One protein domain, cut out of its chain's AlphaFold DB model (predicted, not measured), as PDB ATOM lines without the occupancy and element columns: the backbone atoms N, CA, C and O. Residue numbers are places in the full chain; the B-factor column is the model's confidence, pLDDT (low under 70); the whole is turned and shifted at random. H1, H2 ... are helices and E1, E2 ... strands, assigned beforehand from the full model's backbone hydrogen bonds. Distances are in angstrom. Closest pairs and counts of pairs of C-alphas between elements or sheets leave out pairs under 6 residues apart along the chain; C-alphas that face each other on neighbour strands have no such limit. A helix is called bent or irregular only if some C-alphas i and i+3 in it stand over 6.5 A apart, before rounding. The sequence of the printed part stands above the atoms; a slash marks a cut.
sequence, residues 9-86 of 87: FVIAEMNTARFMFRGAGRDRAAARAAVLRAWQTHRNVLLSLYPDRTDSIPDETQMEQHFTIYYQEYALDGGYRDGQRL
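What this domain is: This is residues 9 to 86 of the 87 residues of an uncharacterized protein of Halothiobacillus sp. LS2 (UniProt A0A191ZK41). A three-stranded antiparallel sheet has one long helix, H1, slantwise over one face, making two layers, and the last part of H1 runs on past the sheet to one end of a rod. At that end the short H2 follows, with residues 48 to 53 sticking out; at the other end of the rod, beyond E3, lies a small hairpin, E4 and E5. The printed part has 78 residues, with three named helices and five named strands in the order E1 E2 H1 H2 H3 E3 E4 E5; the large sheet's order is E2 E1 E3, and the class is mixed, helices and strands. The whole is loose, with a radius of gyration of the C-alphas of 14.6 A and spans of 49 by 21 by 21 A.

How they stand to each other: E1, residues 9 to 15, and E2, residues 20 to 25, form an antiparallel hairpin at 161 degrees, with N 12 and O 23 2.8 A apart, within hydrogen-bond range. E3, residues 69 to 75, is the antiparallel neighbour of E1 at 159 degrees, with N 11 and O 72 at 2.8 A. E2 and E3 are the edge strands. H1, residues 28 to 49, is on this sheet at a height of 6.2 A, over E2 and E1, at 38 degrees to E2 on the local plane; the closest C-alphas of H1 and E2 are those of Val 35 and Gly 23, 4.0 A apart. H2, residues 51 to 56, is close to H1 but not clearly touching, at a steep tilt of 44 degrees, opposite ways, with the closest C-alphas, those of Leu 47 and Thr 54, 6.4 A apart. H3, residues 63 to 66, is close to H1 but not clearly touching; the closest C-alphas, those of Leu 36 and Met 63, are 7.9 A apart. E4, residues 79 to 81, and E5, residues 84 to 86, form an antiparallel hairpin at 132 degrees, with N 86 and O 79 at 2.8 A. H1 has every O i to N i+4 pair within hydrogen-bond range, H2 has 0 of 2 but 2 of 3 O i to N i+3 pairs, and H3 is too short for an O i to N i+4 pair.

Where its parts are: E1 begins at C-alpha 9, (-32.328, 5.673, -31.741), and is 19.8 A long, as is E3; E2 is 17.0 A. H1 is 31.9 A long and ends at C-alpha 49, (-39.093, 4.948, -65.914). H2, 10.2 A, is irregular: C-alphas 52 and 55 are 7.7 A apart. H3 is 5.3 A, E4 7.1 A and E5 6.3 A, ending at C-alpha 86, (-17.662, 3.651, -26.601).

The domain as a whole: The C-alphas of Asp 52 and Leu 86 are the two farthest apart, at 49.4 A. The printed part has no cut and no long link. The mean pLDDT of the printed part is 92.2, and no printed residue is under 70.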
ATOM      1  N   PHE A   9     -32.395   5.360 -30.331       89.81
ATOM      2  CA  PHE A   9     -32.328   5.673 -31.741       89.81
ATOM      3  C   PHE A   9     -32.069   4.369 -32.482       89.81
ATOM      4  O   PHE A   9     -31.133   3.639 -32.172       89.81
ATOM      5  N   VAL A  10     -32.920   4.054 -33.446       94.44
ATOM      6  CA  VAL A  10     -32.890   2.792 -34.176       94.44
ATOM      7  C   VAL A  10     -32.659   3.077 -35.647       94.44
ATOM      8  O   VAL A  10     -33.390   3.857 -36.258       94.44
ATOM      9  N   ILE A  11     -31.666   2.410 -36.225       95.56
ATOM     10  CA  ILE A  11     -31.440   2.353 -37.668       95.56
ATOM     11  C   ILE A  11     -31.942   1.000 -38.163       95.56
ATOM     12  O   ILE A  11     -31.520  -0.042 -37.672       95.56
ATOM     13  N   ALA A  12     -32.839   1.022 -39.141       97.81
ATOM     14  CA  ALA A  12     -33.258  -0.134 -39.913       97.81
ATOM     15  C   ALA A  12     -32.552  -0.111 -41.272       97.81
ATOM     16  O   ALA A  12     -32.575   0.907 -41.966       97.81
ATOM     17  N   GLU A  13     -31.955  -1.228 -41.666       97.94
ATOM     18  CA  GLU A  13     -31.287  -1.402 -42.952       97.94
ATOM     19  C   GLU A  13     -31.899  -2.576 -43.713       97.94
ATOM     20  O   GLU A  13     -32.071  -3.663 -43.164       97.94
ATOM     21  N   MET A  14     -32.207  -2.362 -44.988       97.19
ATOM     22  CA  MET A  14     -32.718  -3.385 -45.892       97.19
ATOM     23  C   MET A  14     -31.845  -3.432 -47.141       97.19
ATOM     24  O   MET A  14     -31.746  -2.449 -47.882       97.19
ATOM     25  N   ASN A  15     -31.227  -4.585 -47.384       93.75
ATOM     26  CA  ASN A  15     -30.288  -4.781 -48.483       93.75
ATOM     27  C   ASN A  15     -30.920  -5.620 -49.590       93.75
ATOM     28  O   ASN A  15     -31.341  -6.751 -49.367       93.75
ATOM     29  N   THR A  16     -30.945  -5.060 -50.795       89.31
ATOM     30  CA  THR A  16     -31.251  -5.780 -52.036       89.31
ATOM     31  C   THR A  16     -29.954  -6.153 -52.752       89.31
ATOM     32  O   THR A  16     -28.867  -5.751 -52.341       89.31
ATOM     33  N   ALA A  17     -30.043  -6.859 -53.881       87.19
ATOM     34  CA  ALA A  17     -28.863  -7.205 -54.676       87.19
ATOM     35  C   ALA A  17     -28.077  -5.988 -55.215       87.19
ATOM     36  O   ALA A  17     -26.914  -6.135 -55.581       87.19
ATOM     37  N   ARG A  18     -28.702  -4.804 -55.327       88.19
ATOM     38  CA  ARG A  18     -28.083  -3.611 -55.946       88.19
ATOM     39  C   ARG A  18     -28.174  -2.336 -55.115       88.19
ATOM     40  O   ARG A  18     -27.471  -1.377 -55.413       88.19
ATOM     41  N   PHE A  19     -29.034  -2.314 -54.106       92.56
ATOM     42  CA  PHE A  19     -29.340  -1.118 -53.331       92.56
ATOM     43  C   PHE A  19     -29.422  -1.445 -51.848       92.56
ATOM     44  O   PHE A  19     -29.964  -2.483 -51.464       92.56
ATOM     45  N   MET A  20     -28.944  -0.508 -51.039       96.00
ATOM     46  CA  MET A  20     -29.093  -0.490 -49.592       96.00
ATOM     47  C   MET A  20     -30.069   0.624 -49.228       96.00
ATOM     48  O   MET A  20     -29.870   1.778 -49.611       96.00
ATOM     49  N   PHE A  21     -31.113   0.280 -48.484       96.94
ATOM     50  CA  PHE A  21     -32.084   1.229 -47.954       96.94
ATOM     51  C   PHE A  21     -31.884   1.365 -46.453       96.94
ATOM     52  O   PHE A  21     -31.720   0.365 -45.755       96.94
ATOM     53  N   ARG A  22     -31.928   2.600 -45.953       97.06
ATOM     54  CA  ARG A  22     -31.831   2.895 -44.523       97.06
ATOM     55  C   ARG A  22     -32.990   3.766 -44.077       97.06
ATOM     56  O   ARG A  22     -33.373   4.705 -44.770       97.06
ATOM     57  N   GLY A  23     -33.522   3.450 -42.908       97.00
ATOM     58  CA  GLY A  23     -34.526   4.232 -42.205       97.00
ATOM     59  C   GLY A  23     -34.113   4.417 -40.756       97.00
ATOM     60  O   GLY A  23     -33.524   3.519 -40.164       97.00
ATOM     61  N   ALA A  24     -34.414   5.574 -40.181       96.19
ATOM     62  CA  ALA A  24     -34.135   5.861 -38.783       96.19
ATOM     63  C   ALA A  24     -35.428   6.169 -38.030       96.19
ATOM     64  O   ALA A  24     -36.371   6.722 -38.601       96.19
ATOM     65  N   GLY A  25     -35.470   5.826 -36.750       95.31
ATOM     66  CA  GLY A  25     -36.614   6.090 -35.893       95.31
ATOM     67  C   GLY A  25     -36.266   5.988 -34.417       95.31
ATOM     68  O   GLY A  25     -35.205   5.507 -34.042       95.31
ATOM     69  N   ARG A  26     -37.188   6.442 -33.573       92.88
ATOM     70  CA  ARG A  26     -37.082   6.352 -32.107       92.88
ATOM     71  C   ARG A  26     -37.315   4.938 -31.551       92.88
ATOM     72  O   ARG A  26     -37.134   4.688 -30.373       92.88
ATOM     73  N   ASP A  27     -37.784   4.033 -32.404       93.75
ATOM     74  CA  ASP A  27     -38.049   2.632 -32.105       93.75
ATOM     75  C   ASP A  27     -37.975   1.816 -33.410       93.75
ATOM     76  O   ASP A  27     -37.885   2.371 -34.516       93.75
ATOM     77  N   ARG A  28     -38.014   0.481 -33.299       95.31
ATOM     78  CA  ARG A  28     -37.957  -0.418 -34.465       95.31
ATOM     79  C   ARG A  28     -39.112  -0.206 -35.438       95.31
ATOM     80  O   ARG A  28     -38.902  -0.334 -36.643       95.31
ATOM     81  N   ALA A  29     -40.313   0.109 -34.955       95.88
ATOM     82  CA  ALA A  29     -41.480   0.291 -35.813       95.88
ATOM     83  C   ALA A  29     -41.341   1.559 -36.668       95.88
ATOM     84  O   ALA A  29     -41.575   1.520 -37.877       95.88
ATOM     85  N   ALA A  30     -40.879   2.656 -36.069       96.56
ATOM     86  CA  ALA A  30     -40.585   3.909 -36.748       96.56
ATOM     87  C   ALA A  30     -39.442   3.745 -37.762       96.56
ATOM     88  O   ALA A  30     -39.577   4.169 -38.910       96.56
ATOM     89  N   ALA A  31     -38.353   3.070 -37.379       97.56
ATOM     90  CA  ALA A  31     -37.238   2.797 -38.286       97.56
ATOM     91  C   ALA A  31     -37.661   1.892 -39.460       97.56
ATOM     92  O   ALA A  31     -37.324   2.173 -40.612       97.56
ATOM     93  N   ARG A  32     -38.482   0.861 -39.193       97.62
ATOM     94  CA  ARG A  32     -39.086  -0.012 -40.215       97.62
ATOM     95  C   ARG A  32     -39.945   0.785 -41.196       97.62
ATOM     96  O   ARG A  32     -39.788   0.657 -42.405       97.62
ATOM     97  N   ALA A  33     -40.832   1.635 -40.690       97.62
ATOM     98  CA  ALA A  33     -41.670   2.476 -41.539       97.62
ATOM     99  C   ALA A  33     -40.828   3.419 -42.416       97.62
ATOM    100  O   ALA A  33     -41.145   3.618 -43.589       97.62
ATOM    101  N   ALA A  34     -39.735   3.968 -41.875       98.00
ATOM    102  CA  ALA A  34     -38.832   4.837 -42.618       98.00
ATOM    103  C   ALA A  34     -38.108   4.097 -43.759       98.00
ATOM    104  O   ALA A  34     -38.060   4.616 -44.875       98.00
ATOM    105  N   VAL A  35     -37.598   2.881 -43.523       97.88
ATOM    106  CA  VAL A  35     -36.909   2.112 -44.576       97.88
ATOM    107  C   VAL A  35     -37.878   1.636 -45.664       97.88
ATOM    108  O   VAL A  35     -37.561   1.726 -46.850       97.88
ATOM    109  N   LEU A  36     -39.099   1.231 -45.295       97.50
ATOM    110  CA  LEU A  36     -40.141   0.859 -46.258       97.50
ATOM    111  C   LEU A  36     -40.612   2.057 -47.093       97.50
ATOM    112  O   LEU A  36     -40.828   1.924 -48.296       97.50
ATOM    113  N   ARG A  37     -40.695   3.252 -46.498       97.62
ATOM    114  CA  ARG A  37     -40.973   4.487 -47.245       97.62
ATOM    115  C   ARG A  37     -39.854   4.810 -48.236       97.62
ATOM    116  O   ARG A  37     -40.147   5.204 -49.361       97.62
ATOM    117  N   ALA A  38     -38.591   4.616 -47.850       97.00
ATOM    118  CA  ALA A  38     -37.459   4.808 -48.757       97.00
ATOM    119  C   ALA A  38     -37.537   3.862 -49.969       97.00
ATOM    120  O   ALA A  38     -37.321   4.300 -51.103       97.00
ATOM    121  N   TRP A  39     -37.922   2.599 -49.752       96.38
ATOM    122  CA  TRP A  39     -38.229   1.671 -50.843       96.38
ATOM    123  C   TRP A  39     -39.372   2.174 -51.722       96.38
ATOM    124  O   TRP A  39     -39.208   2.244 -52.935       96.38
ATOM    125  N   GLN A  40     -40.499   2.575 -51.133       96.56
ATOM    126  CA  GLN A  40     -41.662   3.052 -51.881       96.56
ATOM    127  C   GLN A  40     -41.311   4.245 -52.787       96.56
ATOM    128  O   GLN A  40     -41.681   4.268 -53.961       96.56
ATOM    129  N   THR A  41     -40.536   5.212 -52.282       96.69
ATOM    130  CA  THR A  41     -40.032   6.332 -53.090       96.69
ATOM    131  C   THR A  41     -39.191   5.838 -54.267       96.69
ATOM    132  O   THR A  41     -39.404   6.276 -55.397       96.69
ATOM    133  N   HIS A  42     -38.268   4.905 -54.031       95.69
ATOM    134  CA  HIS A  42     -37.435   4.346 -55.092       95.69
ATOM    135  C   HIS A  42     -38.253   3.555 -56.121       95.69
ATOM    136  O   HIS A  42     -38.081   3.748 -57.324       95.69
ATOM    137  N   ARG A  43     -39.199   2.730 -55.663       94.94
ATOM    138  CA  ARG A  43     -40.139   1.985 -56.505       94.94
ATOM    139  C   ARG A  43     -40.920   2.916 -57.424       94.94
ATOM    140  O   ARG A  43     -41.004   2.644 -58.615       94.94
ATOM    141  N   ASN A  44     -41.436   4.029 -56.907       96.38
ATOM    142  CA  ASN A  44     -42.185   4.994 -57.715       96.38
ATOM    143  C   ASN A  44     -41.327   5.599 -58.839       96.38
ATOM    144  O   ASN A  44     -41.820   5.792 -59.946       96.38
ATOM    145  N   VAL A  45     -40.038   5.846 -58.582       96.19
ATOM    146  CA  VAL A  45     -39.091   6.294 -59.617       96.19
ATOM    147  C   VAL A  45     -38.815   5.186 -60.637       96.19
ATOM    148  O   VAL A  45     -38.787   5.447 -61.834       96.19
ATOM    149  N   LEU A  46     -38.642   3.937 -60.199       94.50
ATOM    150  CA  LEU A  46     -38.448   2.822 -61.129       94.50
ATOM    151  C   LEU A  46     -39.664   2.618 -62.034       94.50
ATOM    152  O   LEU A  46     -39.498   2.400 -63.228       94.50
ATOM    153  N   LEU A  47     -40.874   2.718 -61.490       95.75
ATOM    154  CA  LEU A  47     -42.106   2.535 -62.254       95.75
ATOM    155  C   LEU A  47     -42.420   3.704 -63.183       95.75
ATOM    156  O   LEU A  47     -43.020   3.482 -64.230       95.75
ATOM    157  N   SER A  48     -41.989   4.928 -62.863       96.50
ATOM    158  CA  SER A  48     -42.121   6.045 -63.806       96.50
ATOM    159  C   SER A  48     -41.198   5.890 -65.019       96.50
ATOM    160  O   SER A  48     -41.556   6.312 -66.116       96.50
ATOM    161  N   LEU A  49     -40.039   5.252 -64.837       96.38
ATOM    162  CA  LEU A  49     -39.093   4.948 -65.914       96.38
ATOM    163  C   LEU A  49     -39.447   3.657 -66.669       96.38
ATOM    164  O   LEU A  49     -39.175   3.548 -67.862       96.38
ATOM    165  N   TYR A  50     -40.044   2.681 -65.979       95.25
ATOM    166  CA  TYR A  50     -40.330   1.341 -66.491       95.25
ATOM    167  C   TYR A  50     -41.735   0.868 -66.068       95.25
ATOM    168  O   TYR A  50     -41.854  -0.037 -65.236       95.25
ATOM    169  N   PRO A  51     -42.816   1.439 -66.628       93.38
ATOM    170  CA  PRO A  51     -44.187   1.148 -66.191       93.38
ATOM    171  C   PRO A  51     -44.586  -0.326 -66.370       93.38
ATOM    172  O   PRO A  51     -45.250  -0.900 -65.504       93.38
ATOM    173  N   ASP A  52     -44.088  -0.983 -67.422       95.25
ATOM    174  CA  ASP A  52     -44.345  -2.404 -67.714       95.25
ATOM    175  C   ASP A  52     -43.766  -3.362 -66.655       95.25
ATOM    176  O   ASP A  52     -44.025  -4.563 -66.675       95.25
ATOM    177  N   ARG A  53     -42.952  -2.857 -65.717       92.31
ATOM    178  CA  ARG A  53     -42.341  -3.647 -64.637       92.31
ATOM    179  C   ARG A  53     -43.183  -3.700 -63.363       92.31
ATOM    180  O   ARG A  53     -42.718  -4.310 -62.401       92.31
ATOM    181  N   THR A  54     -44.386  -3.121 -63.350       90.06
ATOM    182  CA  THR A  54     -45.261  -3.027 -62.162       90.06
ATOM    183  C   THR A  54     -45.420  -4.355 -61.420       90.06
ATOM    184  O   THR A  54     -45.176  -4.395 -60.216       90.06
ATOM    185  N   ASP A  55     -45.704  -5.444 -62.135       90.00
ATOM    186  CA  ASP A  55     -45.921  -6.771 -61.532       90.00
ATOM    187  C   ASP A  55     -44.624  -7.464 -61.083       90.00
ATOM    188  O   ASP A  55     -44.653  -8.449 -60.349       90.00
ATOM    189  N   SER A  56     -43.467  -6.963 -61.524       90.19
ATOM    190  CA  SER A  56     -42.150  -7.532 -61.206       90.19
ATOM    191  C   SER A  56     -41.408  -6.796 -60.089       90.19
ATOM    192  O   SER A  56     -40.380  -7.285 -59.622       90.19
ATOM    193  N   ILE A  57     -41.893  -5.617 -59.679       91.00
ATOM    194  CA  ILE A  57     -41.276  -4.802 -58.629       91.00
ATOM    195  C   ILE A  57     -42.194  -4.824 -57.394       91.00
ATOM    196  O   ILE A  57     -43.234  -4.149 -57.410       91.00
ATOM    197  N   PRO A  58     -41.818  -5.557 -56.326       92.56
ATOM    198  CA  PRO A  58     -42.668  -5.749 -55.150       92.56
ATOM    199  C   PRO A  58     -43.009  -4.415 -54.482       92.56
ATOM    200  O   PRO A  58     -42.206  -3.482 -54.476       92.56
ATOM    201  N   ASP A  59     -44.203  -4.292 -53.919       93.81
ATOM    202  CA  ASP A  59     -44.533  -3.150 -53.062       93.81
ATOM    203  C   ASP A  59     -43.906  -3.296 -51.663       93.81
ATOM    204  O   ASP A  59     -43.276  -4.303 -51.331       93.81
ATOM    205  N   GLU A  60     -44.045  -2.269 -50.826       92.38
ATOM    206  CA  GLU A  60     -43.497  -2.262 -49.470       92.38
ATOM    207  C   GLU A  60     -44.039  -3.373 -48.553       92.38
ATOM    208  O   GLU A  60     -43.350  -3.760 -47.610       92.38
ATOM    209  N   THR A  61     -45.232  -3.913 -48.815       93.12
ATOM    210  CA  THR A  61     -45.841  -4.982 -48.003       93.12
ATOM    211  C   THR A  61     -45.214  -6.347 -48.282       93.12
ATOM    212  O   THR A  61     -45.258  -7.244 -47.438       93.12
ATOM    213  N   GLN A  62     -44.582  -6.491 -49.447       93.38
ATOM    214  CA  GLN A  62     -43.920  -7.714 -49.886       93.38
ATOM    215  C   GLN A  62     -42.419  -7.718 -49.582       93.38
ATOM    216  O   GLN A  62     -41.799  -8.780 -49.596       93.38
ATOM    217  N   MET A  63     -41.814  -6.566 -49.271       92.69
ATOM    218  CA  MET A  63     -40.356  -6.461 -49.140       92.69
ATOM    219  C   MET A  63     -39.757  -7.410 -48.104       92.69
ATOM    220  O   MET A  63     -38.747  -8.043 -48.387       92.69
ATOM    221  N   GLU A  64     -40.400  -7.584 -46.951       91.75
ATOM    222  CA  GLU A  64     -39.912  -8.488 -45.898       91.75
ATOM    223  C   GLU A  64     -40.048  -9.981 -46.229       91.75
ATOM    224  O   GLU A  64     -39.474 -10.816 -45.534       91.75
ATOM    225  N   GLN A  65     -40.749 -10.331 -47.310       93.19
ATOM    226  CA  GLN A  65     -40.773 -11.693 -47.855       93.19
ATOM    227  C   GLN A  65     -39.533 -11.974 -48.719       93.19
ATOM    228  O   GLN A  65     -39.149 -13.128 -48.900       93.19
ATOM    229  N   HIS A  66     -38.904 -10.920 -49.251       89.31
ATOM    230  CA  HIS A  66     -37.762 -11.006 -50.164       89.31
ATOM    231  C   HIS A  66     -36.438 -10.595 -49.516       89.31
ATOM    232  O   HIS A  66     -35.385 -11.103 -49.901       89.31
ATOM    233  N   PHE A  67     -36.475  -9.681 -48.545       92.56
ATOM    234  CA  PHE A  67     -35.297  -9.082 -47.932       92.56
ATOM    235  C   PHE A  67     -35.478  -8.924 -46.424       92.56
ATOM    236  O   PHE A  67     -36.504  -8.453 -45.942       92.56
ATOM    237  N   THR A  68     -34.445  -9.276 -45.666       95.06
ATOM    238  CA  THR A  68     -34.421  -9.081 -44.214       95.06
ATOM    239  C   THR A  68     -34.114  -7.624 -43.870       95.06
ATOM    240  O   THR A  68     -33.203  -7.027 -44.448       95.06
ATOM    241  N   ILE A  69     -34.842  -7.073 -42.892       96.31
ATOM    242  CA  ILE A  69     -34.527  -5.779 -42.277       96.31
ATOM    243  C   ILE A  69     -33.675  -6.019 -41.029       96.31
ATOM    244  O   ILE A  69     -34.108  -6.681 -40.084       96.31
ATOM    245  N   TYR A  70     -32.469  -5.465 -41.021       96.69
ATOM    246  CA  TYR A  70     -31.556  -5.495 -39.884       96.69
ATOM    247  C   TYR A  70     -31.723  -4.230 -39.050       96.69
ATOM    248  O   TYR A  70     -31.856  -3.140 -39.601       96.69
ATOM    249  N   TYR A  71     -31.682  -4.367 -37.726       95.38
ATOM    250  CA  TYR A  71     -31.839  -3.248 -36.798       95.38
ATOM    251  C   TYR A  71     -30.558  -3.028 -36.002       95.38
ATOM    252  O   TYR A  71     -29.986  -3.979 -35.469       95.38
ATOM    253  N   GLN A  72     -30.136  -1.773 -35.898       94.00
ATOM    254  CA  GLN A  72     -29.092  -1.318 -34.987       94.00
ATOM    255  C   GLN A  72     -29.702  -0.310 -34.019       94.00
ATOM    256  O   GLN A  72     -30.353   0.642 -34.447       94.00
ATOM    257  N   GLU A  73     -29.515  -0.536 -32.723       92.06
ATOM    258  CA  GLU A  73     -30.080   0.295 -31.663       92.06
ATOM    259  C   GLU A  73     -28.970   1.033 -30.924       92.06
ATOM    260  O   GLU A  73     -27.944   0.455 -30.564       92.06
ATOM    261  N   TYR A  74     -29.203   2.317 -30.692       88.69
ATOM    262  CA  TYR A  74     -28.266   3.250 -30.099       88.69
ATOM    263  C   TYR A  74     -28.969   3.990 -28.959       88.69
ATOM    264  O   TYR A  74     -30.072   4.500 -29.123       88.69
ATOM    265  N   ALA A  75     -28.330   4.085 -27.802       86.75
ATOM    266  CA  ALA A  75     -28.641   5.114 -26.815       86.75
ATOM    267  C   ALA A  75     -28.169   6.487 -27.330       86.75
ATOM    268  O   ALA A  75     -27.041   6.598 -27.822       86.75
ATOM    269  N   LEU A  76     -29.023   7.508 -27.223       77.44
ATOM    270  CA  LEU A  76     -28.794   8.862 -27.759       77.44
ATOM    271  C   LEU A  76     -27.595   9.608 -27.148       77.44
ATOM    272  O   LEU A  76     -27.066  10.523 -27.771       77.44
ATOM    273  N   ASP A  77     -27.154   9.211 -25.959       79.75
ATOM    274  CA  ASP A  77     -26.017   9.771 -25.221       79.75
ATOM    275  C   ASP A  77     -24.709   8.977 -25.418       79.75
ATOM    276  O   ASP A  77     -23.676   9.319 -24.843       79.75
ATOM    277  N   GLY A  78     -24.732   7.902 -26.212       73.81
ATOM    278  CA  GLY A  78     -23.572   7.043 -26.435       73.81
ATOM    279  C   GLY A  78     -22.664   7.541 -27.561       73.81
ATOM    280  O   GLY A  78     -23.126   7.860 -28.657       73.81
ATOM    281  N   GLY A  79     -21.349   7.532 -27.335       80.19
ATOM    282  CA  GLY A  79     -20.389   7.474 -28.437       80.19
ATOM    283  C   GLY A  79     -20.388   6.067 -29.038       80.19
ATOM    284  O   GLY A  79     -20.528   5.096 -28.301       80.19
ATOM    285  N   TYR A  80     -20.224   5.922 -30.356       82.25
ATOM    286  CA  TYR A  80     -20.169   4.606 -31.009       82.25
ATOM    287  C   TYR A  80     -19.010   4.511 -31.994       82.25
ATOM    288  O   TYR A  80     -18.713   5.461 -32.717       82.25
ATOM    289  N   ARG A  81     -18.397   3.329 -32.060       81.00
ATOM    290  CA  ARG A  81     -17.425   2.940 -33.084       81.00
ATOM    291  C   ARG A  81     -17.757   1.539 -33.567       81.00
ATOM    292  O   ARG A  81     -17.926   0.641 -32.755       81.00
ATOM    293  N   ASP A  82     -17.867   1.368 -34.882       82.06
ATOM    294  CA  ASP A  82     -18.157   0.070 -35.508       82.06
ATOM    295  C   ASP A  82     -19.413  -0.614 -34.920       82.06
ATOM    296  O   ASP A  82     -19.472  -1.827 -34.739       82.06
ATOM    297  N   GLY A  83     -20.426   0.192 -34.568       74.25
ATOM    298  CA  GLY A  83     -21.671  -0.272 -33.941       74.25
ATOM    299  C   GLY A  83     -21.559  -0.616 -32.451       74.25
ATOM    300  O   GLY A  83     -22.566  -0.943 -31.832       74.25
ATOM    301  N   GLN A  84     -20.373  -0.511 -31.853       79.06
ATOM    302  CA  GLN A  84     -20.149  -0.743 -30.429       79.06
ATOM    303  C   GLN A  84     -20.131   0.578 -29.663       79.06
ATOM    304  O   GLN A  84     -19.501   1.546 -30.095       79.06
ATOM    305  N   ARG A  85     -20.824   0.621 -28.518       79.06
ATOM    306  CA  ARG A  85     -20.810   1.788 -27.631       79.06
ATOM    307  C   ARG A  85     -19.396   1.975 -27.075       79.06
ATOM    308  O   ARG A  85     -18.837   1.064 -26.471       79.06
ATOM    309  N   LEU A  86     -18.838   3.157 -27.296       78.75
ATOM    310  CA  LEU A  86     -17.662   3.651 -26.601       78.75
ATOM    311  C   LEU A  86     -18.136   4.098 -25.218       78.75
ATOM    312  O   LEU A  86     -19.069   4.894 -25.120       78.75
TER     313      LEU A  86